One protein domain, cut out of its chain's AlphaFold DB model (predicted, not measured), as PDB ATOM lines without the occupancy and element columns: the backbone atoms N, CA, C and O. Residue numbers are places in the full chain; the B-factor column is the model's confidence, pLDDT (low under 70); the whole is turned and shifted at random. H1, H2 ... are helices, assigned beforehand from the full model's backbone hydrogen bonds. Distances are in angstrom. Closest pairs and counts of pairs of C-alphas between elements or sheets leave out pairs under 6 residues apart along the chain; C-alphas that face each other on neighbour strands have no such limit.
ATOM      1  N   LEU A  88     -61.682  27.807  24.894       85.19
ATOM      2  CA  LEU A  88     -60.569  27.035  25.452       85.19
ATOM      3  C   LEU A  88     -60.765  25.536  25.221       85.19
ATOM      4  O   LEU A  88     -59.845  24.879  24.730       85.19
ATOM      5  N   ASP A  89     -61.972  25.027  25.466       89.06
ATOM      6  CA  ASP A  89     -62.313  23.622  25.219       89.06
ATOM      7  C   ASP A  89     -62.176  23.267  23.736       89.06
ATOM      8  O   ASP A  89     -61.548  22.268  23.370       89.06
ATOM      9  N   ARG A  90     -62.673  24.137  22.848       88.44
ATOM     10  CA  ARG A  90     -62.513  23.953  21.402       88.44
ATOM     11  C   ARG A  90     -61.039  23.919  21.001       88.44
ATOM     12  O   ARG A  90     -60.642  23.044  20.235       88.44
ATOM     13  N   MET A  91     -60.214  24.832  21.515       88.88
ATOM     14  CA  MET A  91     -58.774  24.837  21.237       88.88
ATOM     15  C   MET A  91     -58.068  23.593  21.784       88.88
ATOM     16  O   MET A  91     -57.172  23.067  21.122       88.88
ATOM     17  N   ALA A  92     -58.474  23.092  22.951       91.62
ATOM     18  CA  ALA A  92     -57.937  21.862  23.522       91.62
ATOM     19  C   ALA A  92     -58.224  20.653  22.619       91.62
ATOM     20  O   ALA A  92     -57.308  19.885  22.315       91.62
ATOM     21  N   VAL A  93     -59.454  20.532  22.106       93.19
ATOM     22  CA  VAL A  93     -59.830  19.475  21.152       93.19
ATOM     23  C   VAL A  93     -58.991  19.560  19.876       93.19
ATOM     24  O   VAL A  93     -58.450  18.547  19.435       93.19
ATOM     25  N   LEU A  94     -58.821  20.755  19.302       93.31
ATOM     26  CA  LEU A  94     -58.016  20.935  18.086       93.31
ATOM     27  C   LEU A  94     -56.536  20.596  18.295       93.31
ATOM     28  O   LEU A  94     -55.896  19.992  17.435       93.31
ATOM     29  N   ARG A  95     -55.972  20.962  19.448       92.94
ATOM     30  CA  ARG A  95     -54.598  20.577  19.791       92.94
ATOM     31  C   ARG A  95     -54.483  19.067  19.942       92.94
ATOM     32  O   ARG A  95     -53.571  18.480  19.371       92.94
ATOM     33  N   ALA A  96     -55.431  18.426  20.622       93.88
ATOM     34  CA  ALA A  96     -55.439  16.976  20.784       93.88
ATOM     35  C   ALA A  96     -55.525  16.234  19.436       93.88
ATOM     36  O   ALA A  96     -54.813  15.244  19.230       93.88
ATOM     37  N   THR A  97     -56.336  16.716  18.484       94.56
ATOM     38  CA  THR A  97     -56.399  16.126  17.136       94.56
ATOM     39  C   THR A  97     -55.094  16.327  16.365       94.56
ATOM     40  O   THR A  97     -54.608  15.377  15.745       94.56
ATOM     41  N   ALA A  98     -54.464  17.503  16.463       93.75
ATOM     42  CA  ALA A  98     -53.146  17.764  15.881       93.75
ATOM     43  C   ALA A  98     -52.048  16.872  16.485       93.75
ATOM     44  O   ALA A  98     -51.270  16.268  15.745       93.75
ATOM     45  N   THR A  99     -52.027  16.689  17.808       93.50
ATOM     46  CA  THR A  99     -51.093  15.780  18.489       93.50
ATOM     47  C   THR A  99     -51.296  14.334  18.039       93.50
ATOM     48  O   THR A  99     -50.329  13.642  17.710       93.50
ATOM     49  N   ARG A 100     -52.548  13.865  17.938       95.06
ATOM     50  CA  ARG A 100     -52.858  12.516  17.432       95.06
ATOM     51  C   ARG A 100     -52.366  12.326  15.998       95.06
ATOM     52  O   ARG A 100     -51.838  11.260  15.663       95.06
ATOM     53  N   GLN A 101     -52.523  13.350  15.163       95.12
ATOM     54  CA  GLN A 101     -52.036  13.350  13.790       95.12
ATOM     55  C   GLN A 101     -50.508  13.273  13.731       95.12
ATOM     56  O   GLN A 101     -49.967  12.424  13.019       95.12
ATOM     57  N   ALA A 102     -49.816  14.119  14.496       92.50
ATOM     58  CA  ALA A 102     -48.361  14.123  14.590       92.50
ATOM     59  C   ALA A 102     -47.834  12.759  15.056       92.50
ATOM     60  O   ALA A 102     -46.957  12.187  14.409       92.50
ATOM     61  N   ALA A 103     -48.457  12.164  16.078       93.31
ATOM     62  CA  ALA A 103     -48.112  10.829  16.557       93.31
ATOM     63  C   ALA A 103     -48.322   9.741  15.487       93.31
ATOM     64  O   ALA A 103     -47.519   8.813  15.378       93.31
ATOM     65  N   ARG A 104     -49.373   9.840  14.657       95.00
ATOM     66  CA  ARG A 104     -49.566   8.921  13.521       95.00
ATOM     67  C   ARG A 104     -48.432   9.054  12.504       95.00
ATOM     68  O   ARG A 104     -47.924   8.038  12.034       95.00
ATOM     69  N   CYS A 105     -48.042  10.283  12.169       94.19
ATOM     70  CA  CYS A 105     -46.926  10.545  11.261       94.19
ATOM     71  C   CYS A 105     -45.603  10.019  11.833       94.19
ATOM     72  O   CYS A 105     -44.881   9.339  11.111       94.19
ATOM     73  N   ALA A 106     -45.338  10.229  13.125       91.94
ATOM     74  CA  ALA A 106     -44.150   9.712  13.803       91.94
ATOM     75  C   ALA A 106     -44.090   8.174  13.779       91.94
ATOM     76  O   ALA A 106     -43.072   7.608  13.394       91.94
ATOM     77  N   ARG A 107     -45.202   7.484  14.088       94.00
ATOM     78  CA  ARG A 107     -45.277   6.011  14.000       94.00
ATOM     79  C   ARG A 107     -45.026   5.491  12.588       94.00
ATOM     80  O   ARG A 107     -44.347   4.485  12.420       94.00
ATOM     81  N   ARG A 108     -45.570   6.166  11.568       94.56
ATOM     82  CA  ARG A 108     -45.298   5.831  10.163       94.56
ATOM     83  C   ARG A 108     -43.817   6.025   9.838       94.56
ATOM     84  O   ARG A 108     -43.247   5.187   9.148       94.56
ATOM     85  N   ASP A 109     -43.225   7.122  10.301       92.31
ATOM     86  CA  ASP A 109     -41.860   7.516   9.950       92.31
ATOM     87  C   ASP A 109     -40.785   6.685  10.671       92.31
ATOM     88  O   ASP A 109     -39.713   6.481  10.111       92.31
ATOM     89  N   ALA A 110     -41.109   6.084  11.822       91.38
ATOM     90  CA  ALA A 110     -40.219   5.203  12.585       91.38
ATOM     91  C   ALA A 110     -39.691   3.982  11.804       91.38
ATOM     92  O   ALA A 110     -38.698   3.378  12.202       91.38
ATOM     93  N   ARG A 111     -40.325   3.608  10.685       92.50
ATOM     94  CA  ARG A 111     -39.874   2.488   9.844       92.50
ATOM     95  C   ARG A 111     -38.637   2.797   8.996       92.50
ATOM     96  O   ARG A 111     -38.056   1.868   8.442       92.50
ATOM     97  N   TRP A 112     -38.256   4.069   8.851       91.62
ATOM     98  CA  TRP A 112     -37.056   4.460   8.110       91.62
ATOM     99  C   TRP A 112     -35.962   4.897   9.080       91.62
ATOM    100  O   TRP A 112     -36.007   6.024   9.576       91.62
ATOM    101  N   PRO A 113     -34.963   4.040   9.353       86.06
ATOM    102  CA  PRO A 113     -33.907   4.387  10.288       86.06
ATOM    103  C   PRO A 113     -33.093   5.568   9.752       86.06
ATOM    104  O   PRO A 113     -32.677   5.584   8.587       86.06
ATOM    105  N   ALA A 114     -32.856   6.553  10.615       83.44
ATOM    106  CA  ALA A 114     -31.986   7.676  10.314       83.44
ATOM    107  C   ALA A 114     -30.515   7.258  10.444       83.44
ATOM    108  O   ALA A 114     -30.083   6.729  11.470       83.44
ATOM    109  N   ARG A 115     -29.714   7.561   9.425       78.06
ATOM    110  CA  ARG A 115     -28.257   7.541   9.510       78.06
ATOM    111  C   ARG A 115     -27.810   8.712  10.379       78.06
ATOM    112  O   ARG A 115     -28.176   9.862  10.127       78.06
ATOM    113  N   ASN A 116     -27.018   8.405  11.402       78.50
ATOM    114  CA  ASN A 116     -26.503   9.373  12.373       78.50
ATOM    115  C   ASN A 116     -27.613  10.223  13.029       78.50
ATOM    116  O   ASN A 116     -27.372  11.368  13.386       78.50
ATOM    117  N   GLY A 117     -28.840   9.693  13.133       73.31
ATOM    118  CA  GLY A 117     -29.981  10.365  13.770       73.31
ATOM    119  C   GLY A 117     -30.704  11.432  12.934       73.31
ATOM    120  O   GLY A 117     -31.812  11.811  13.303       73.31
ATOM    121  N   PHE A 118     -30.148  11.878  11.799       79.69
ATOM    122  CA  PHE A 118     -30.679  13.050  11.075       79.69
ATOM    123  C   PHE A 118     -30.935  12.855   9.580       79.69
ATOM    124  O   PHE A 118     -31.785  13.552   9.025       79.69
ATOM    125  N   PHE A 119     -30.238  11.933   8.915       86.25
ATOM    126  CA  PHE A 119     -30.305  11.798   7.455       86.25
ATOM    127  C   PHE A 119     -30.867  10.446   7.043       86.25
ATOM    128  O   PHE A 119     -30.561   9.423   7.645       86.25
ATOM    129  N   LEU A 120     -31.679  10.423   5.994       91.44
ATOM    130  CA  LEU A 120     -32.127   9.179   5.376       91.44
ATOM    131  C   LEU A 120     -31.106   8.719   4.326       91.44
ATOM    132  O   LEU A 120     -30.292   9.502   3.845       91.44
ATOM    133  N   SER A 121     -31.134   7.444   3.941       94.88
ATOM    134  CA  SER A 121     -30.545   7.072   2.651       94.88
ATOM    135  C   SER A 121     -31.424   7.636   1.530       94.88
ATOM    136  O   SER A 121     -32.624   7.831   1.727       94.88
ATOM    137  N   VAL A 122     -30.860   7.861   0.340       95.75
ATOM    138  CA  VAL A 122     -31.641   8.311  -0.828       95.75
ATOM    139  C   VAL A 122     -32.808   7.355  -1.107       95.75
ATOM    140  O   VAL A 122     -33.929   7.801  -1.335       95.75
ATOM    141  N   GLN A 123     -32.570   6.044  -1.001       96.00
ATOM    142  CA  GLN A 123     -33.605   5.024  -1.165       96.00
ATOM    143  C   GLN A 123     -34.728   5.175  -0.127       96.00
ATOM    144  O   GLN A 123     -35.899   5.252  -0.490       96.00
ATOM    145  N   HIS A 124     -34.389   5.303   1.162       96.06
ATOM    146  CA  HIS A 124     -35.387   5.504   2.217       96.06
ATOM    147  C   HIS A 124     -36.147   6.822   2.054       96.06
ATOM    148  O   HIS A 124     -37.356   6.859   2.279       96.06
ATOM    149  N   ALA A 125     -35.466   7.896   1.647       96.31
ATOM    150  CA  ALA A 125     -36.094   9.182   1.371       96.31
ATOM    151  C   ALA A 125     -37.103   9.072   0.219       96.31
ATOM    152  O   ALA A 125     -38.221   9.573   0.336       96.31
ATOM    153  N   LEU A 126     -36.750   8.367  -0.860       97.75
ATOM    154  CA  LEU A 126     -37.636   8.129  -1.998       97.75
ATOM    155  C   LEU A 126     -38.849   7.268  -1.618       97.75
ATOM    156  O   LEU A 126     -39.984   7.621  -1.946       97.75
ATOM    157  N   ASP A 127     -38.634   6.170  -0.895       97.25
ATOM    158  CA  ASP A 127     -39.715   5.286  -0.444       97.25
ATOM    159  C   ASP A 127     -40.659   6.010   0.519       97.25
ATOM    160  O   ASP A 127     -41.887   5.884   0.436       97.25
ATOM    161  N   ARG A 128     -40.096   6.843   1.401       96.44
ATOM    162  CA  ARG A 128     -40.863   7.743   2.258       96.44
ATOM    163  C   ARG A 128     -41.677   8.730   1.449       96.44
ATOM    164  O   ARG A 128     -42.891   8.798   1.645       96.44
ATOM    165  N   TYR A 129     -41.041   9.457   0.537       97.56
ATOM    166  CA  TYR A 129     -41.714  10.416  -0.327       97.56
ATOM    167  C   TYR A 129     -42.914   9.769  -1.031       97.56
ATOM    168  O   TYR A 129     -44.022  10.293  -0.946       97.56
ATOM    169  N   ARG A 130     -42.735   8.589  -1.639       97.69
ATOM    170  CA  ARG A 130     -43.797   7.873  -2.362       97.69
ATOM    171  C   ARG A 130     -45.006   7.563  -1.480       97.69
ATOM    172  O   ARG A 130     -46.123   7.930  -1.846       97.69
ATOM    173  N   VAL A 131     -44.791   6.959  -0.307       97.12
ATOM    174  CA  VAL A 131     -45.901   6.585   0.588       97.12
ATOM    175  C   VAL A 131     -46.618   7.803   1.159       97.12
ATOM    176  O   VAL A 131     -47.841   7.804   1.308       97.12
ATOM    177  N   ILE A 132     -45.885   8.861   1.492       97.00
ATOM    178  CA  ILE A 132     -46.512  10.077   2.012       97.00
ATOM    179  C   ILE A 132     -47.262  10.802   0.905       97.00
ATOM    180  O   ILE A 132     -48.376  11.253   1.141       97.00
ATOM    181  N   SER A 133     -46.690  10.860  -0.295       97.69
ATOM    182  CA  SER A 133     -47.278  11.526  -1.455       97.69
ATOM    183  C   SER A 133     -48.643  10.930  -1.797       97.69
ATOM    184  O   SER A 133     -49.609  11.667  -1.965       97.69
ATOM    185  N   GLU A 134     -48.757   9.601  -1.786       96.81
ATOM    186  CA  GLU A 134     -50.026   8.901  -2.011       96.81
ATOM    187  C   GLU A 134     -51.083   9.221  -0.936       96.81
ATOM    188  O   GLU A 134     -52.252   9.462  -1.238       96.81
ATOM    189  N   ASN A 135     -50.673   9.273   0.333       96.19
ATOM    190  CA  ASN A 135     -51.568   9.623   1.436       96.19
ATOM    191  C   ASN A 135     -51.980  11.100   1.401       96.19
ATOM    192  O   ASN A 135     -53.134  11.423   1.672       96.19
ATOM    193  N   PHE A 136     -51.060  11.992   1.047       97.00
ATOM    194  CA  PHE A 136     -51.283  13.433   0.967       97.00
ATOM    195  C   PHE A 136     -52.244  13.807  -0.168       97.00
ATOM    196  O   PHE A 136     -53.129  14.652   0.004       97.00
ATOM    197  N   ASP A 137     -52.122  13.154  -1.325       95.56
ATOM    198  CA  ASP A 137     -53.030  13.379  -2.450       95.56
ATOM    199  C   ASP A 137     -54.460  12.899  -2.140       95.56
ATOM    200  O   ASP A 137     -55.416  13.559  -2.543       95.56
ATOM    201  N   ARG A 138     -54.625  11.820  -1.359       95.81
ATOM    202  CA  ARG A 138     -55.948  11.292  -0.962       95.81
ATOM    203  C   ARG A 138     -56.565  11.973   0.259       95.81
ATOM    204  O   ARG A 138     -57.780  11.915   0.446       95.81
ATOM    205  N   ALA A 139     -55.753  12.586   1.113       95.69
ATOM    206  CA  ALA A 139     -56.225  13.168   2.360       95.69
ATOM    207  C   ALA A 139     -57.167  14.360   2.127       95.69
ATOM    208  O   ALA A 139     -56.905  15.255   1.321       95.69
ATOM    209  N   ARG A 140     -58.249  14.407   2.907       95.75
ATOM    210  CA  ARG A 140     -59.068  15.610   3.090       95.75
ATOM    211  C   ARG A 140     -58.624  16.268   4.386       95.75
ATOM    212  O   ARG A 140     -58.886  15.726   5.460       95.75
ATOM    213  N   PHE A 141     -57.871  17.355   4.285       96.19
ATOM    214  CA  PHE A 141     -57.392  18.065   5.462       96.19
ATOM    215  C   PHE A 141     -58.453  19.041   5.968       96.19
ATOM    216  O   PHE A 141     -59.154  19.674   5.185       96.19
ATOM    217  N   SER A 142     -58.589  19.135   7.286       95.44
ATOM    218  CA  SER A 142     -59.482  20.082   7.950       95.44
ATOM    219  C   SER A 142     -58.998  20.327   9.372       95.44
ATOM    220  O   SER A 142     -58.553  19.389  10.031       95.44
ATOM    221  N   ILE A 143     -59.119  21.563   9.870       93.25
ATOM    222  CA  ILE A 143     -58.705  21.914  11.243       93.25
ATOM    223  C   ILE A 143     -59.329  20.961  12.278       93.25
ATOM    224  O   ILE A 143     -58.646  20.503  13.188       93.25
ATOM    225  N   GLY A 144     -60.620  20.642  12.134       91.31
ATOM    226  CA  GLY A 144     -61.378  19.906  13.150       91.31
ATOM    227  C   GLY A 144     -61.116  18.401  13.208       91.31
ATOM    228  O   GLY A 144     -61.106  17.836  14.298       91.31
ATOM    229  N   ALA A 145     -60.916  17.740  12.064       92.62
ATOM    230  CA  ALA A 145     -60.878  16.274  12.003       92.62
ATOM    231  C   ALA A 145     -59.520  15.715  11.568       92.62
ATOM    232  O   ALA A 145     -59.096  14.667  12.052       92.62
ATOM    233  N   ASN A 146     -58.838  16.392  10.646       95.12
ATOM    234  CA  ASN A 146     -57.587  15.920  10.066       95.12
ATOM    235  C   ASN A 146     -56.669  17.119   9.790       95.12
ATOM    236  O   ASN A 146     -56.493  17.491   8.623       95.12
ATOM    237  N   PRO A 147     -56.133  17.763  10.843       96.12
ATOM    238  CA  PRO A 147     -55.295  18.940  10.677       96.12
ATOM    239  C   PRO A 147     -54.008  18.579   9.934       96.12
ATOM    240  O   PRO A 147     -53.468  17.471  10.069       96.12
ATOM    241  N   LEU A 148     -53.500  19.514   9.136       95.88
ATOM    242  CA  LEU A 148     -52.197  19.347   8.507       95.88
ATOM    243  C   LEU A 148     -51.096  19.599   9.539       95.88
ATOM    244  O   LEU A 148     -51.050  20.640  10.187       95.88
ATOM    245  N   VAL A 149     -50.187  18.635   9.653       94.25
ATOM    246  CA  VAL A 149     -48.949  18.737  10.435       94.25
ATOM    247  C   VAL A 149     -47.760  18.527   9.501       94.25
ATOM    248  O   VAL A 149     -47.914  17.907   8.446       94.25
ATOM    249  N   VAL A 150     -46.566  18.976   9.891       92.94
ATOM    250  CA  VAL A 150     -45.341  18.906   9.064       92.94
ATOM    251  C   VAL A 150     -45.098  17.507   8.486       92.94
ATOM    252  O   VAL A 150     -44.807  17.359   7.302       92.94
ATOM    253  N   GLY A 151     -45.285  16.462   9.299       92.75
ATOM    254  CA  GLY A 151     -45.093  15.073   8.875       92.75
ATOM    255  C   GLY A 151     -46.116  14.561   7.848       92.75
ATOM    256  O   GLY A 151     -45.903  13.506   7.256       92.75
ATOM    257  N   CYS A 152     -47.228  15.259   7.610       95.12
ATOM    258  CA  CYS A 152     -48.181  14.887   6.560       95.12
ATOM    259  C   CYS A 152     -47.664  15.213   5.158       95.12
ATOM    260  O   CYS A 152     -48.116  14.592   4.199       95.12
ATOM    261  N   VAL A 153     -46.764  16.189   5.041       95.81
ATOM    262  CA  VAL A 153     -46.309  16.707   3.753       95.81
ATOM    263  C   VAL A 153     -45.178  15.819   3.206       95.81
ATOM    264  O   VAL A 153     -44.249  15.469   3.944       95.81
ATOM    265  N   PRO A 154     -45.238  15.415   1.926       96.25
ATOM    266  CA  PRO A 154     -44.226  14.575   1.293       96.25
ATOM    267  C   PRO A 154     -43.004  15.403   0.886       96.25
ATOM    268  O   PRO A 154     -42.787  15.664  -0.291       96.25
ATOM    269  N   TRP A 155     -42.209  15.848   1.857       95.81
ATOM    270  CA  TRP A 155     -40.998  16.627   1.583       95.81
ATOM    271  C   TRP A 155     -39.998  15.827   0.729       95.81
ATOM    272  O   TRP A 155     -39.593  14.741   1.161       95.81
ATOM    273  N   PRO A 156     -39.594  16.322  -0.458       96.38
ATOM    274  CA  PRO A 156     -38.579  15.683  -1.290       96.38
ATOM    275  C   PRO A 156     -37.186  16.026  -0.745       96.38
ATOM    276  O   PRO A 156     -36.469  16.819  -1.334       96.38
ATOM    277  N   ALA A 157     -36.835  15.484   0.421       94.75
ATOM    278  CA  ALA A 157     -35.595  15.784   1.134       94.75
ATOM    279  C   ALA A 157     -34.969  14.506   1.706       94.75
ATOM    280  O   ALA A 157     -35.676  13.584   2.119       94.75
ATOM    281  N   VAL A 158     -33.637  14.469   1.806       93.69
ATOM    282  CA  VAL A 158     -32.870  13.344   2.394       93.69
ATOM    283  C   VAL A 158     -32.738  13.486   3.923       93.69
ATOM    284  O   VAL A 158     -31.829  12.965   4.567       93.69
ATOM    285  N   VAL A 159     -33.675  14.203   4.534       91.00
ATOM    286  CA  VAL A 159     -33.668  14.555   5.952       91.00
ATOM    287  C   VAL A 159     -34.722  13.738   6.692       91.00
ATOM    288  O   VAL A 159     -35.839  13.543   6.207       91.00
ATOM    289  N   HIS A 160     -34.369  13.245   7.880       88.94
ATOM    290  CA  HIS A 160     -35.316  12.534   8.725       88.94
ATOM    291  C   HIS A 160     -36.360  13.512   9.308       88.94
ATOM    292  O   HIS A 160     -36.009  14.623   9.711       88.94
ATOM    293  N   PRO A 161     -37.642  13.124   9.415       84.94
ATOM    294  CA  PRO A 161     -38.723  14.017   9.853       84.94
ATOM    295  C   PRO A 161     -38.551  14.592  11.256       84.94
ATOM    296  O   PRO A 161     -39.063  15.673  11.523       84.94
ATOM    297  N   SER A 162     -37.804  13.910  12.127       82.38
ATOM    298  CA  SER A 162     -37.443  14.426  13.456       82.38
ATOM    299  C   SER A 162     -36.591  15.696  13.411       82.38
ATOM    300  O   SER A 162     -36.486  16.377  14.416       82.38
ATOM    301  N   ARG A 163     -35.972  16.036  12.271       83.12
ATOM    302  CA  ARG A 163     -35.272  17.319  12.096       83.12
ATOM    303  C   ARG A 163     -36.217  18.446  11.670       83.12
ATOM    304  O   ARG A 163     -35.902  19.611  11.875       83.12
ATOM    305  N   LEU A 164     -37.364  18.099  11.082       76.75
ATOM    306  CA  LEU A 164     -38.386  19.056  10.642       76.75
ATOM    307  C   LEU A 164     -39.395  19.371  11.759       76.75
ATOM    308  O   LEU A 164     -40.078  20.391  11.716       76.75
ATOM    309  N   VAL A 165     -39.516  18.474  12.738       73.12
ATOM    310  CA  VAL A 165     -40.482  18.540  13.840       73.12
ATOM    311  C   VAL A 165     -39.715  18.617  15.150       73.12
ATOM    312  O   VAL A 165     -38.877  17.761  15.404       73.12
ATOM    313  N   GLY A 166     -39.978  19.644  15.953       65.56
ATOM    314  CA  GLY A 166     -39.331  19.829  17.246       65.56
ATOM    315  C   GLY A 166     -39.868  18.875  18.286       65.56
ATOM    316  O   GLY A 166     -40.867  18.190  18.061       65.56
ATOM    317  N   ASP A 167     -39.218  18.865  19.446       58.59
ATOM    318  CA  ASP A 167     -39.616  18.020  20.572       58.59
ATOM    319  C   ASP A 167     -41.066  18.286  21.022       58.59
ATOM    320  O   ASP A 167     -41.735  17.390  21.533       58.59
ATOM    321  N   ASP A 168     -41.596  19.487  20.774       58.28
ATOM    322  CA  ASP A 168     -42.980  19.868  21.070       58.28
ATOM    323  C   ASP A 168     -43.956  19.658  19.895       58.28
ATOM    324  O   ASP A 168     -45.127  20.044  19.968       58.28
ATOM    325  N   GLY A 169     -43.504  19.046  18.799       55.38
ATOM    326  CA  GLY A 169     -44.318  18.824  17.606       55.38
ATOM    327  C   GLY A 169     -44.544  20.073  16.748       55.38
ATOM    328  O   GLY A 169     -45.171  19.961  15.689       55.38
ATOM    329  N   ARG A 170     -44.047  21.247  17.167       57.28
ATOM    330  CA  ARG A 170     -44.010  22.460  16.339       57.28
ATOM    331  C   ARG A 170     -42.762  22.423  15.460       57.28
ATOM    332  O   ARG A 170     -41.800  21.727  15.765       57.28
ATOM    333  N   GLY A 171     -42.810  23.065  14.294       54.16
ATOM    334  CA  GLY A 171     -41.684  23.041  13.355       54.16
ATOM    335  C   GLY A 171     -40.398  23.526  14.032       54.16
ATOM    336  O   GLY A 171     -40.409  24.564  14.689       54.16
ATOM    337  N   VAL A 172     -39.294  22.781  13.898       55.38
ATOM    338  CA  VAL A 172     -37.971  23.309  14.284       55.38
ATOM    339  C   VAL A 172     -37.562  24.361  13.259       55.38
ATOM    340  O   VAL A 172     -37.930  24.279  12.090       55.38
ATOM    341  N   GLN A 173     -36.655  25.251  13.659       51.06
ATOM    342  CA  GLN A 173     -35.721  25.996  12.798       51.06
ATOM    343  C   GLN A 173     -34.912  25.143  11.777       51.06
ATOM    344  O   GLN A 173     -33.976  25.646  11.161       51.06
ATOM    345  N   GLY A 174     -35.236  23.863  11.573       56.97
ATOM    346  CA  GLY A 174     -34.739  23.029  10.483       56.97
ATOM    347  C   GLY A 174     -35.690  23.122   9.297       56.97
ATOM    348  O   GLY A 174     -36.579  22.289   9.142       56.97
ATOM    349  N   SER A 175     -35.527  24.168   8.491       62.91
ATOM    350  CA  SER A 175     -36.274  24.363   7.251       62.91
ATOM    351  C   SER A 175     -35.995  23.247   6.247       62.91
ATOM    352  O   SER A 175     -34.875  22.750   6.151       62.91
ATOM    353  N   THR A 176     -36.997  22.898   5.433       79.69
ATOM    354  CA  THR A 176     -36.709  22.294   4.127       79.69
ATOM    355  C   THR A 176     -35.963  23.346   3.314       79.69
ATOM    356  O   THR A 176     -36.560  24.339   2.889       79.69
ATOM    357  N   SER A 177     -34.653  23.173   3.159       90.12
ATOM    358  CA  SER A 177     -33.832  24.085   2.368       90.12
ATOM    359  C   SER A 177     -33.865  23.707   0.889       90.12
ATOM    360  O   SER A 177     -34.231  22.592   0.516       90.12
ATOM    361  N   TRP A 178     -33.462  24.645   0.035       93.94
ATOM    362  CA  TRP A 178     -33.243  24.375  -1.384       93.94
ATOM    363  C   TRP A 178     -32.244  23.225  -1.586       93.94
ATOM    364  O   TRP A 178     -32.497  22.309  -2.365       93.94
ATOM    365  N   GLU A 179     -31.151  23.234  -0.817       93.75
ATOM    366  CA  GLU A 179     -30.087  22.226  -0.868       93.75
ATOM    367  C   GLU A 179     -30.601  20.822  -0.524       93.75
ATOM    368  O   GLU A 179     -30.226  19.847  -1.171       93.75
ATOM    369  N   ASP A 180     -31.506  20.693   0.453       92.94
ATOM    370  CA  ASP A 180     -32.101  19.395   0.799       92.94
ATOM    371  C   ASP A 180     -32.899  18.798  -0.372       92.94
ATOM    372  O   ASP A 180     -32.875  17.579  -0.583       92.94
ATOM    373  N   VAL A 181     -33.587  19.657  -1.134       96.25
ATOM    374  CA  VAL A 181     -34.352  19.264  -2.324       96.25
ATOM    375  C   VAL A 181     -33.415  18.885  -3.461       96.25
ATOM    376  O   VAL A 181     -33.606  17.844  -4.086       96.25
ATOM    377  N   GLU A 182     -32.368  19.672  -3.707       96.31
ATOM    378  CA  GLU A 182     -31.366  19.348  -4.724       96.31
ATOM    379  C   GLU A 182     -30.652  18.031  -4.426       96.31
ATOM    380  O   GLU A 182     -30.561  17.179  -5.310       96.31
ATOM    381  N   HIS A 183     -30.214  17.809  -3.185       95.81
ATOM    382  CA  HIS A 183     -29.586  16.552  -2.784       95.81
ATOM    383  C   HIS A 183     -30.518  15.356  -2.976       95.81
ATOM    384  O   HIS A 183     -30.087  14.297  -3.441       95.81
ATOM    385  N   PHE A 184     -31.806  15.516  -2.659       97.25
ATOM    386  CA  PHE A 184     -32.800  14.485  -2.934       97.25
ATOM    387  C   PHE A 184     -32.910  14.214  -4.434       97.25
ATOM    388  O   PHE A 184     -32.771  13.063  -4.841       97.25
ATOM    389  N   LEU A 185     -33.108  15.250  -5.255       97.81
ATOM    390  CA  LEU A 185     -33.292  15.123  -6.703       97.81
ATOM    391  C   LEU A 185     -32.057  14.533  -7.400       97.81
ATOM    392  O   LEU A 185     -32.186  13.623  -8.221       97.81
ATOM    393  N   GLN A 186     -30.857  14.979  -7.035       97.56
ATOM    394  CA  GLN A 186     -29.603  14.427  -7.543       97.56
ATOM    395  C   GLN A 186     -29.429  12.963  -7.136       97.56
ATOM    396  O   GLN A 186     -29.095  12.129  -7.978       97.56
ATOM    397  N   GLY A 187     -29.708  12.631  -5.872       97.44
ATOM    398  CA  GLY A 187     -29.639  11.259  -5.384       97.44
ATOM    399  C   GLY A 187     -30.603  10.338  -6.130       97.44
ATOM    400  O   GLY A 187     -30.199   9.282  -6.614       97.44
ATOM    401  N   VAL A 188     -31.875  10.728  -6.267       97.88
ATOM    402  CA  VAL A 188     -32.872   9.886  -6.951       97.88
ATOM    403  C   VAL A 188     -32.580   9.746  -8.445       97.88
ATOM    404  O   VAL A 188     -32.821   8.678  -9.001       97.88
ATOM    405  N   LYS A 189     -31.992  10.766  -9.086       97.81
ATOM    406  CA  LYS A 189     -31.541  10.702 -10.485       97.81
ATOM    407  C   LYS A 189     -30.474   9.626 -10.713       97.81
ATOM    408  O   LYS A 189     -30.410   9.071 -11.803       97.81
ATOM    409  N   GLN A 190     -29.647   9.331  -9.708       97.81
ATOM    410  CA  GLN A 190     -28.611   8.297  -9.802       97.81
ATOM    411  C   GLN A 190     -29.162   6.870  -9.680       97.81
ATOM    412  O   GLN A 190     -28.529   5.941 -10.174       97.81
ATOM    413  N   ILE A 191     -30.312   6.684  -9.022       97.88
ATOM    414  CA  ILE A 191     -30.877   5.349  -8.745       97.88
ATOM    415  C   ILE A 191     -32.104   5.006  -9.600       97.88
ATOM    416  O   ILE A 191     -32.432   3.830  -9.744       97.88
ATOM    417  N   LEU A 192     -32.799   6.001 -10.154       97.69
ATOM    418  CA  LEU A 192     -33.976   5.804 -11.000       97.69
ATOM    419  C   LEU A 192     -33.616   5.799 -12.480       97.69
ATOM    420  O   LEU A 192     -32.697   6.485 -12.925       97.69
ATOM    421  N   ARG A 193     -34.415   5.085 -13.276       98.19
ATOM    422  CA  ARG A 193     -34.324   5.191 -14.734       98.19
ATOM    423  C   ARG A 193     -34.763   6.591 -15.183       98.19
ATOM    424  O   ARG A 193     -35.632   7.184 -14.538       98.19
ATOM    425  N   PRO A 194     -34.264   7.102 -16.325       97.69
ATOM    426  CA  PRO A 194     -34.606   8.445 -16.796       97.69
ATOM    427  C   PRO A 194     -36.116   8.724 -16.872       97.69
ATOM    428  O   PRO A 194     -36.557   9.781 -16.436       97.69
ATOM    429  N   ALA A 195     -36.919   7.765 -17.346       97.94
ATOM    430  CA  ALA A 195     -38.377   7.905 -17.403       97.94
ATOM    431  C   ALA A 195     -39.019   8.026 -16.005       97.94
ATOM    432  O   ALA A 195     -39.818   8.924 -15.765       97.94
ATOM    433  N   GLU A 196     -38.609   7.182 -15.055       98.06
ATOM    434  CA  GLU A 196     -39.128   7.199 -13.679       98.06
ATOM    435  C   GLU A 196     -38.740   8.480 -12.935       98.06
ATOM    436  O   GLU A 196     -39.518   9.001 -12.136       98.06
ATOM    437  N   TYR A 197     -37.540   8.999 -13.205       98.19
ATOM    438  CA  TYR A 197     -37.089  10.277 -12.669       98.19
ATOM    439  C   TYR A 197     -37.940  11.440 -13.197       98.19
ATOM    440  O   TYR A 197     -38.389  12.281 -12.417       98.19
ATOM    441  N   GLN A 198     -38.228  11.463 -14.501       97.69
ATOM    442  CA  GLN A 198     -39.101  12.479 -15.097       97.69
ATOM    443  C   GLN A 198     -40.534  12.397 -14.553       97.69
ATOM    444  O   GLN A 198     -41.155  13.423 -14.269       97.69
ATOM    445  N   ASP A 199     -41.058  11.191 -14.339       97.56
ATOM    446  CA  ASP A 199     -42.369  10.987 -13.712       97.56
ATOM    447  C   ASP A 199     -42.403  11.517 -12.276       97.56
ATOM    448  O   ASP A 199     -43.350  12.208 -11.885       97.56
ATOM    449  N   LEU A 200     -41.346  11.247 -11.506       97.81
ATOM    450  CA  LEU A 200     -41.183  11.772 -10.157       97.81
ATOM    451  C   LEU A 200     -41.166  13.307 -10.162       97.81
ATOM    452  O   LEU A 200     -41.942  13.906  -9.421       97.81
ATOM    453  N   LEU A 201     -40.356  13.944 -11.015       97.44
ATOM    454  CA  LEU A 201     -40.288  15.407 -11.121       97.44
ATOM    455  C   LEU A 201     -41.650  16.023 -11.452       97.44
ATOM    456  O   LEU A 201     -42.091  16.956 -10.776       97.44
ATOM    457  N   ARG A 202     -42.358  15.469 -12.444       97.06
ATOM    458  CA  ARG A 202     -43.708  15.928 -12.805       97.06
ATOM    459  C   ARG A 202     -44.665  15.825 -11.621       97.06
ATOM    460  O   ARG A 202     -45.419  16.767 -11.369       97.06
ATOM    461  N   LYS A 203     -44.613  14.718 -10.874       97.00
ATOM    462  CA  LYS A 203     -45.448  14.512  -9.687       97.00
ATOM    463  C   LYS A 203     -45.121  15.510  -8.578       97.00
ATOM    464  O   LYS A 203     -46.042  16.127  -8.046       97.00
ATOM    465  N   VAL A 204     -43.840  15.702  -8.255       96.81
ATOM    466  CA  VAL A 204     -43.402  16.650  -7.219       96.81
ATOM    467  C   VAL A 204     -43.843  18.066  -7.595       96.81
ATOM    468  O   VAL A 204     -44.466  18.742  -6.780       96.81
ATOM    469  N   ARG A 205     -43.625  18.485  -8.847       95.75
ATOM    470  CA  ARG A 205     -44.026  19.809  -9.344       95.75
ATOM    471  C   ARG A 205     -45.525  20.052  -9.198       95.75
ATOM    472  O   ARG A 205     -45.931  21.090  -8.691       95.75
ATOM    473  N   LEU A 206     -46.354  19.090  -9.607       95.88
ATOM    474  CA  LEU A 206     -47.807  19.194  -9.447       95.88
ATOM    475  C   LEU A 206     -48.214  19.213  -7.972       95.88
ATOM    476  O   LEU A 206     -49.141  19.922  -7.596       95.88
ATOM    477  N   GLN A 207     -47.551  18.422  -7.129       96.00
ATOM    478  CA  GLN A 207     -47.882  18.308  -5.713       96.00
ATOM    479  C   GLN A 207     -47.533  19.563  -4.916       96.00
ATOM    480  O   GLN A 207     -48.286  19.893  -4.006       96.00
ATOM    481  N   PHE A 208     -46.451  20.257  -5.267       96.31
ATOM    482  CA  PHE A 208     -46.004  21.494  -4.616       96.31
ATOM    483  C   PHE A 208     -46.407  22.765  -5.373       96.31
ATOM    484  O   PHE A 208     -45.973  23.853  -5.009       96.31
ATOM    485  N   HIS A 209     -47.272  22.655  -6.385       94.56
ATOM    486  CA  HIS A 209     -47.808  23.823  -7.071       94.56
ATOM    487  C   HIS A 209     -48.652  24.672  -6.102       94.56
ATOM    488  O   HIS A 209     -49.571  24.122  -5.477       94.56
ATOM    489  N   PRO A 210     -48.413  25.993  -6.002       92.75
ATOM    490  CA  PRO A 210     -49.138  26.862  -5.074       92.75
ATOM    491  C   PRO A 210     -50.656  26.808  -5.296       92.75
ATOM    492  O   PRO A 210     -51.405  26.597  -4.342       92.75
ATOM    493  N   ASP A 211     -51.119  26.838  -6.549       94.50
ATOM    494  CA  ASP A 211     -52.554  26.752  -6.873       94.50
ATOM    495  C   ASP A 211     -53.211  25.457  -6.381       94.50
ATOM    496  O   ASP A 211     -54.368  25.463  -5.956       94.50
ATOM    497  N   LYS A 212     -52.487  24.326  -6.387       93.69
ATOM    498  CA  LYS A 212     -53.031  23.054  -5.887       93.69
ATOM    499  C   LYS A 212     -53.230  23.108  -4.372       93.69
ATOM    500  O   LYS A 212     -54.181  22.522  -3.860       93.69
ATOM    501  N   TRP A 213     -52.346  23.798  -3.654       94.94
ATOM    502  CA  TRP A 213     -52.459  23.971  -2.205       94.94
ATOM    503  C   TRP A 213     -53.585  24.933  -1.842       94.94
ATOM    504  O   TRP A 213     -54.378  24.612  -0.956       94.94
ATOM    505  N   ALA A 214     -53.688  26.048  -2.569       93.12
ATOM    506  CA  ALA A 214     -54.742  27.040  -2.390       93.12
ATOM    507  C   ALA A 214     -56.135  26.466  -2.706       93.12
ATOM    508  O   ALA A 214     -57.034  26.527  -1.874       93.12
ATOM    509  N   SER A 215     -56.311  25.820  -3.864       94.06
ATOM    510  CA  SER A 215     -57.608  25.246  -4.276       94.06
ATOM    511  C   SER A 215     -58.120  24.142  -3.348       94.06
ATOM    512  O   SER A 215     -59.328  23.952  -3.217       94.06
ATOM    513  N   ARG A 216     -57.217  23.406  -2.689       94.31
ATOM    514  CA  ARG A 216     -57.564  22.356  -1.720       94.31
ATOM    515  C   ARG A 216     -57.697  22.857  -0.282       94.31
ATOM    516  O   ARG A 216     -57.977  22.037   0.590       94.31
ATOM    517  N   GLY A 217     -57.471  24.144  -0.017       94.75
ATOM    518  CA  GLY A 217     -57.522  24.695   1.338       94.75
ATOM    519  C   GLY A 217     -56.529  24.027   2.305       94.75
ATOM    520  O   GLY A 217     -56.850  23.772   3.470       94.75
ATOM    521  N   ILE A 218     -55.357  23.608   1.808       95.94
ATOM    522  CA  ILE A 218     -54.432  22.764   2.583       95.94
ATOM    523  C   ILE A 218     -53.840  23.548   3.757       95.94
ATOM    524  O   ILE A 218     -53.746  23.019   4.864       95.94
ATOM    525  N   LEU A 219     -53.463  24.808   3.546       95.69
ATOM    526  CA  LEU A 219     -52.837  25.641   4.577       95.69
ATOM    527  C   LEU A 219     -53.845  26.082   5.647       95.69
ATOM    528  O   LEU A 219     -53.499  26.226   6.817       95.69
ATOM    529  N   GLU A 220     -55.111  26.214   5.274       95.94
ATOM    530  CA  GLU A 220     -56.237  26.525   6.149       95.94
ATOM    531  C   GLU A 220     -56.502  25.398   7.144       95.94
ATOM    532  O   GLU A 220     -57.100  25.633   8.183       95.94
ATOM    533  N   SER A 221     -56.034  24.177   6.867       96.38
ATOM    534  CA  SER A 221     -56.127  23.048   7.797       96.38
ATOM    535  C   SER A 221     -55.043  23.034   8.889       96.38
ATOM    536  O   SER A 221     -55.063  22.163   9.763       96.38
ATOM    537  N   VAL A 222     -54.085  23.966   8.833       95.25
ATOM    538  CA  VAL A 222     -52.997  24.102   9.808       95.25
ATOM    539  C   VAL A 222     -53.497  24.900  11.010       95.25
ATOM    540  O   VAL A 222     -53.968  26.029  10.860       95.25
ATOM    541  N   LEU A 223     -53.379  24.308  12.199       93.50
ATOM    542  CA  LEU A 223     -53.851  24.901  13.453       93.50
ATOM    543  C   LEU A 223     -53.041  26.136  13.872       93.50
ATOM    544  O   LEU A 223     -53.608  27.099  14.374       93.50
ATOM    545  N   ASP A 224     -51.725  26.080  13.693       91.25
ATOM    546  CA  ASP A 224     -50.790  27.108  14.138       91.25
ATOM    547  C   ASP A 224     -50.463  28.078  12.989       91.25
ATOM    548  O   ASP A 224     -50.076  27.661  11.894       91.25
ATOM    549  N   ASP A 225     -50.664  29.376  13.222       90.81
ATOM    550  CA  ASP A 225     -50.488  30.408  12.195       90.81
ATOM    551  C   ASP A 225     -49.022  30.579  11.780       90.81
ATOM    552  O   ASP A 225     -48.742  30.812  10.602       90.81
ATOM    553  N   GLU A 226     -48.083  30.434  12.717       90.25
ATOM    554  CA  GLU A 226     -46.651  30.516  12.432       90.25
ATOM    555  C   GLU A 226     -46.224  29.329  11.568       90.25
ATOM    556  O   GLU A 226     -45.604  29.508  10.515       90.25
ATOM    557  N   LEU A 227     -46.657  28.124  11.942       89.81
ATOM    558  CA  LEU A 227     -46.433  26.926  11.150       89.81
ATOM    559  C   LEU A 227     -47.043  27.055   9.750       89.81
ATOM    560  O   LEU A 227     -46.440  26.615   8.773       89.81
ATOM    561  N   ARG A 228     -48.223  27.672   9.617       93.38
ATOM    562  CA  ARG A 228     -48.853  27.898   8.307       93.38
ATOM    563  C   ARG A 228     -47.965  28.750   7.401       93.38
ATOM    564  O   ARG A 228     -47.775  28.397   6.237       93.38
ATOM    565  N   VAL A 229     -47.408  29.840   7.932       92.00
ATOM    566  CA  VAL A 229     -46.477  30.714   7.200       92.00
ATOM    567  C   VAL A 229     -45.205  29.955   6.822       92.00
ATOM    568  O   VAL A 229     -44.763  30.037   5.677       92.00
ATOM    569  N   GLN A 230     -44.644  29.168   7.744       90.31
ATOM    570  CA  GLN A 230     -43.458  28.349   7.476       90.31
ATOM    571  C   GLN A 230     -43.711  27.324   6.362       90.31
ATOM    572  O   GLN A 230     -42.935  27.248   5.409       90.31
ATOM    573  N   LEU A 231     -44.823  26.585   6.433       92.25
ATOM    574  CA  LEU A 231     -45.206  25.597   5.423       92.25
ATOM    575  C   LEU A 231     -45.388  26.233   4.048       92.25
ATOM    576  O   LEU A 231     -44.907  25.682   3.061       92.25
ATOM    577  N   HIS A 232     -46.034  27.397   3.979       93.69
ATOM    578  CA  HIS A 232     -46.162  28.140   2.731       93.69
ATOM    579  C   HIS A 232     -44.785  28.469   2.134       93.69
ATOM    580  O   HIS A 232     -44.528  28.161   0.969       93.69
ATOM    581  N   THR A 233     -43.874  29.029   2.934       92.88
ATOM    582  CA  THR A 233     -42.509  29.352   2.494       92.88
ATOM    583  C   THR A 233     -41.757  28.116   2.002       92.88
ATOM    584  O   THR A 233     -41.156  28.149   0.929       92.88
ATOM    585  N   TRP A 234     -41.817  27.001   2.734       93.12
ATOM    586  CA  TRP A 234     -41.155  25.759   2.327       93.12
ATOM    587  C   TRP A 234     -41.739  25.186   1.035       93.12
ATOM    588  O   TRP A 234     -40.990  24.700   0.192       93.12
ATOM    589  N   CYS A 235     -43.053  25.282   0.832       94.25
ATOM    590  CA  CYS A 235     -43.678  24.864  -0.421       94.25
ATOM    591  C   CYS A 235     -43.201  25.687  -1.613       94.25
ATOM    592  O   CYS A 235     -42.920  25.115  -2.665       94.25
ATOM    593  N   VAL A 236     -43.052  27.003  -1.442       93.75
ATOM    594  CA  VAL A 236     -42.487  27.873  -2.479       93.75
ATOM    595  C   VAL A 236     -41.048  27.463  -2.799       93.75
ATOM    596  O   VAL A 236     -40.727  27.295  -3.974       93.75
ATOM    597  N   ILE A 237     -40.210  27.223  -1.783       94.19
ATOM    598  CA  ILE A 237     -38.822  26.765  -1.971       94.19
ATOM    599  C   ILE A 237     -38.785  25.450  -2.756       94.19
ATOM    600  O   ILE A 237     -38.091  25.363  -3.766       94.19
ATOM    601  N   VAL A 238     -39.566  24.445  -2.342       95.56
ATOM    602  CA  VAL A 238     -39.624  23.147  -3.032       95.56
ATOM    603  C   VAL A 238     -40.107  23.317  -4.471       95.56
ATOM    604  O   VAL A 238     -39.505  22.761  -5.386       95.56
ATOM    605  N   SER A 239     -41.167  24.097  -4.693       95.06
ATOM    606  CA  SER A 239     -41.695  24.346  -6.034       95.06
ATOM    607  C   SER A 239     -40.649  24.985  -6.944       95.06
ATOM    608  O   SER A 239     -40.545  24.607  -8.110       95.06
ATOM    609  N   GLN A 240     -39.887  25.954  -6.438       95.12
ATOM    610  CA  GLN A 240     -38.849  26.626  -7.213       95.12
ATOM    611  C   GLN A 240     -37.658  25.699  -7.484       95.12
ATOM    612  O   GLN A 240     -37.223  25.614  -8.631       95.12
ATOM    613  N   ALA A 241     -37.189  24.955  -6.478       95.50
ATOM    614  CA  ALA A 241     -36.081  24.008  -6.617       95.50
ATOM    615  C   ALA A 241     -36.388  22.918  -7.652       95.50
ATOM    616  O   ALA A 241     -35.573  22.615  -8.521       95.50
ATOM    617  N   VAL A 242     -37.606  22.374  -7.621       95.00
ATOM    618  CA  VAL A 242     -38.050  21.353  -8.580       95.00
ATOM    619  C   VAL A 242     -38.160  21.925  -9.992       95.00
ATOM    620  O   VAL A 242     -37.806  21.241 -10.948       95.00
ATOM    621  N   ASN A 243     -38.609  23.173 -10.140       94.44
ATOM    622  CA  ASN A 243     -38.660  23.836 -11.444       94.44
ATOM    623  C   ASN A 243     -37.264  24.140 -12.008       94.44
ATOM    624  O   ASN A 243     -37.110  24.151 -13.225       94.44
ATOM    625  N   ALA A 244     -36.266  24.369 -11.150       94.81
ATOM    626  CA  ALA A 244     -34.879  24.601 -11.554       94.81
ATOM    627  C   ALA A 244     -34.119  23.312 -11.924       94.81
ATOM    628  O   ALA A 244     -33.115  23.378 -12.625       94.81
ATOM    629  N   ALA A 245     -34.580  22.149 -11.453       89.12
ATOM    630  CA  ALA A 245     -33.947  20.851 -11.699       89.12
ATOM    631  C   ALA A 245     -34.340  20.186 -13.037       89.12
ATOM    632  O   ALA A 245     -33.833  19.100 -13.347       89.12
ATOM    633  N   CYS A 246     -35.262  20.801 -13.785       72.38
ATOM    634  CA  CYS A 246     -35.691  20.396 -15.126       72.38
ATOM    635  C   CYS A 246     -34.759  20.972 -16.194       72.38
ATOM    636  O   CYS A 246     -34.384  20.194 -17.099       72.38
TER     637      CYS A 246
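Overview. This is residues 88 to 246 of the 246 residues of an uncharacterized protein of Schizophyllum commune (strain H4-8 / FGSC 9210) (UniProt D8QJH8). Helices stand round a core through which part of the long link between H2 and H3, residues 139 to 177, passes. H3 bridges H2 and H6, which lie on different sides of that core, and the long H1 runs along another side, near H2. The printed part has 159 residues, with six named helices, H1 to H6 in chain order, and no named strand: all helix, the packing mostly crossed. It is compact, with a radius of gyration of the C-alphas of 15.2 A, and spans 52 by 36 by 26 A.

Arrangement. H1, residues 88 to 109, and H2, residues 122 to 138, are close but not clearly touching, the closest C-alphas, Asp 109 and Arg 128, 7.8 A apart. H2 touches H3, residues 178 to 191, with residues 122 to 126 alone, closest at C-alphas Val 122 and Gly 187, 5.8 A, about perpendicular at 73 degrees, only just past steep. The hub is H6, residues 225 to 244. It touches H3, closest at C-alphas Ala 241 and Trp 178, 6.0 A, at a steep tilt of 47 degrees, the same way. H6 touches H4, residues 194 to 207, closest at C-alphas Ser 239 and Arg 205, 6.1 A. H5, residues 210 to 215, and H6 only just touch, with 3 pairs of C-alphas within 8 A, the closest Pro 210 and Val 236, 7.2 A. H1 and H6 are apart. Every O i to N i+4 pair is within hydrogen-bond range in H1, H2, H4, H5 and H6, and 9 of 10 in H3.

Along the chain. H1 begins at C-alpha 88, (-60.569, 27.035, 25.452), and measures 31.2 A. H2 measures 24.5 A, H3 20.5 A and H4 19.9 A. H6 measures 29.0 A and ends at C-alpha 244, (-34.879, 24.601, -11.554).

Size, cuts and confidence. The C-alphas farthest apart, Leu 88 and Pro 194, are 53.0 A apart. The printed part has no cut. The links H1 to H2 and H2 to H3 are long. Residues 166 to 175 have pLDDT under 70.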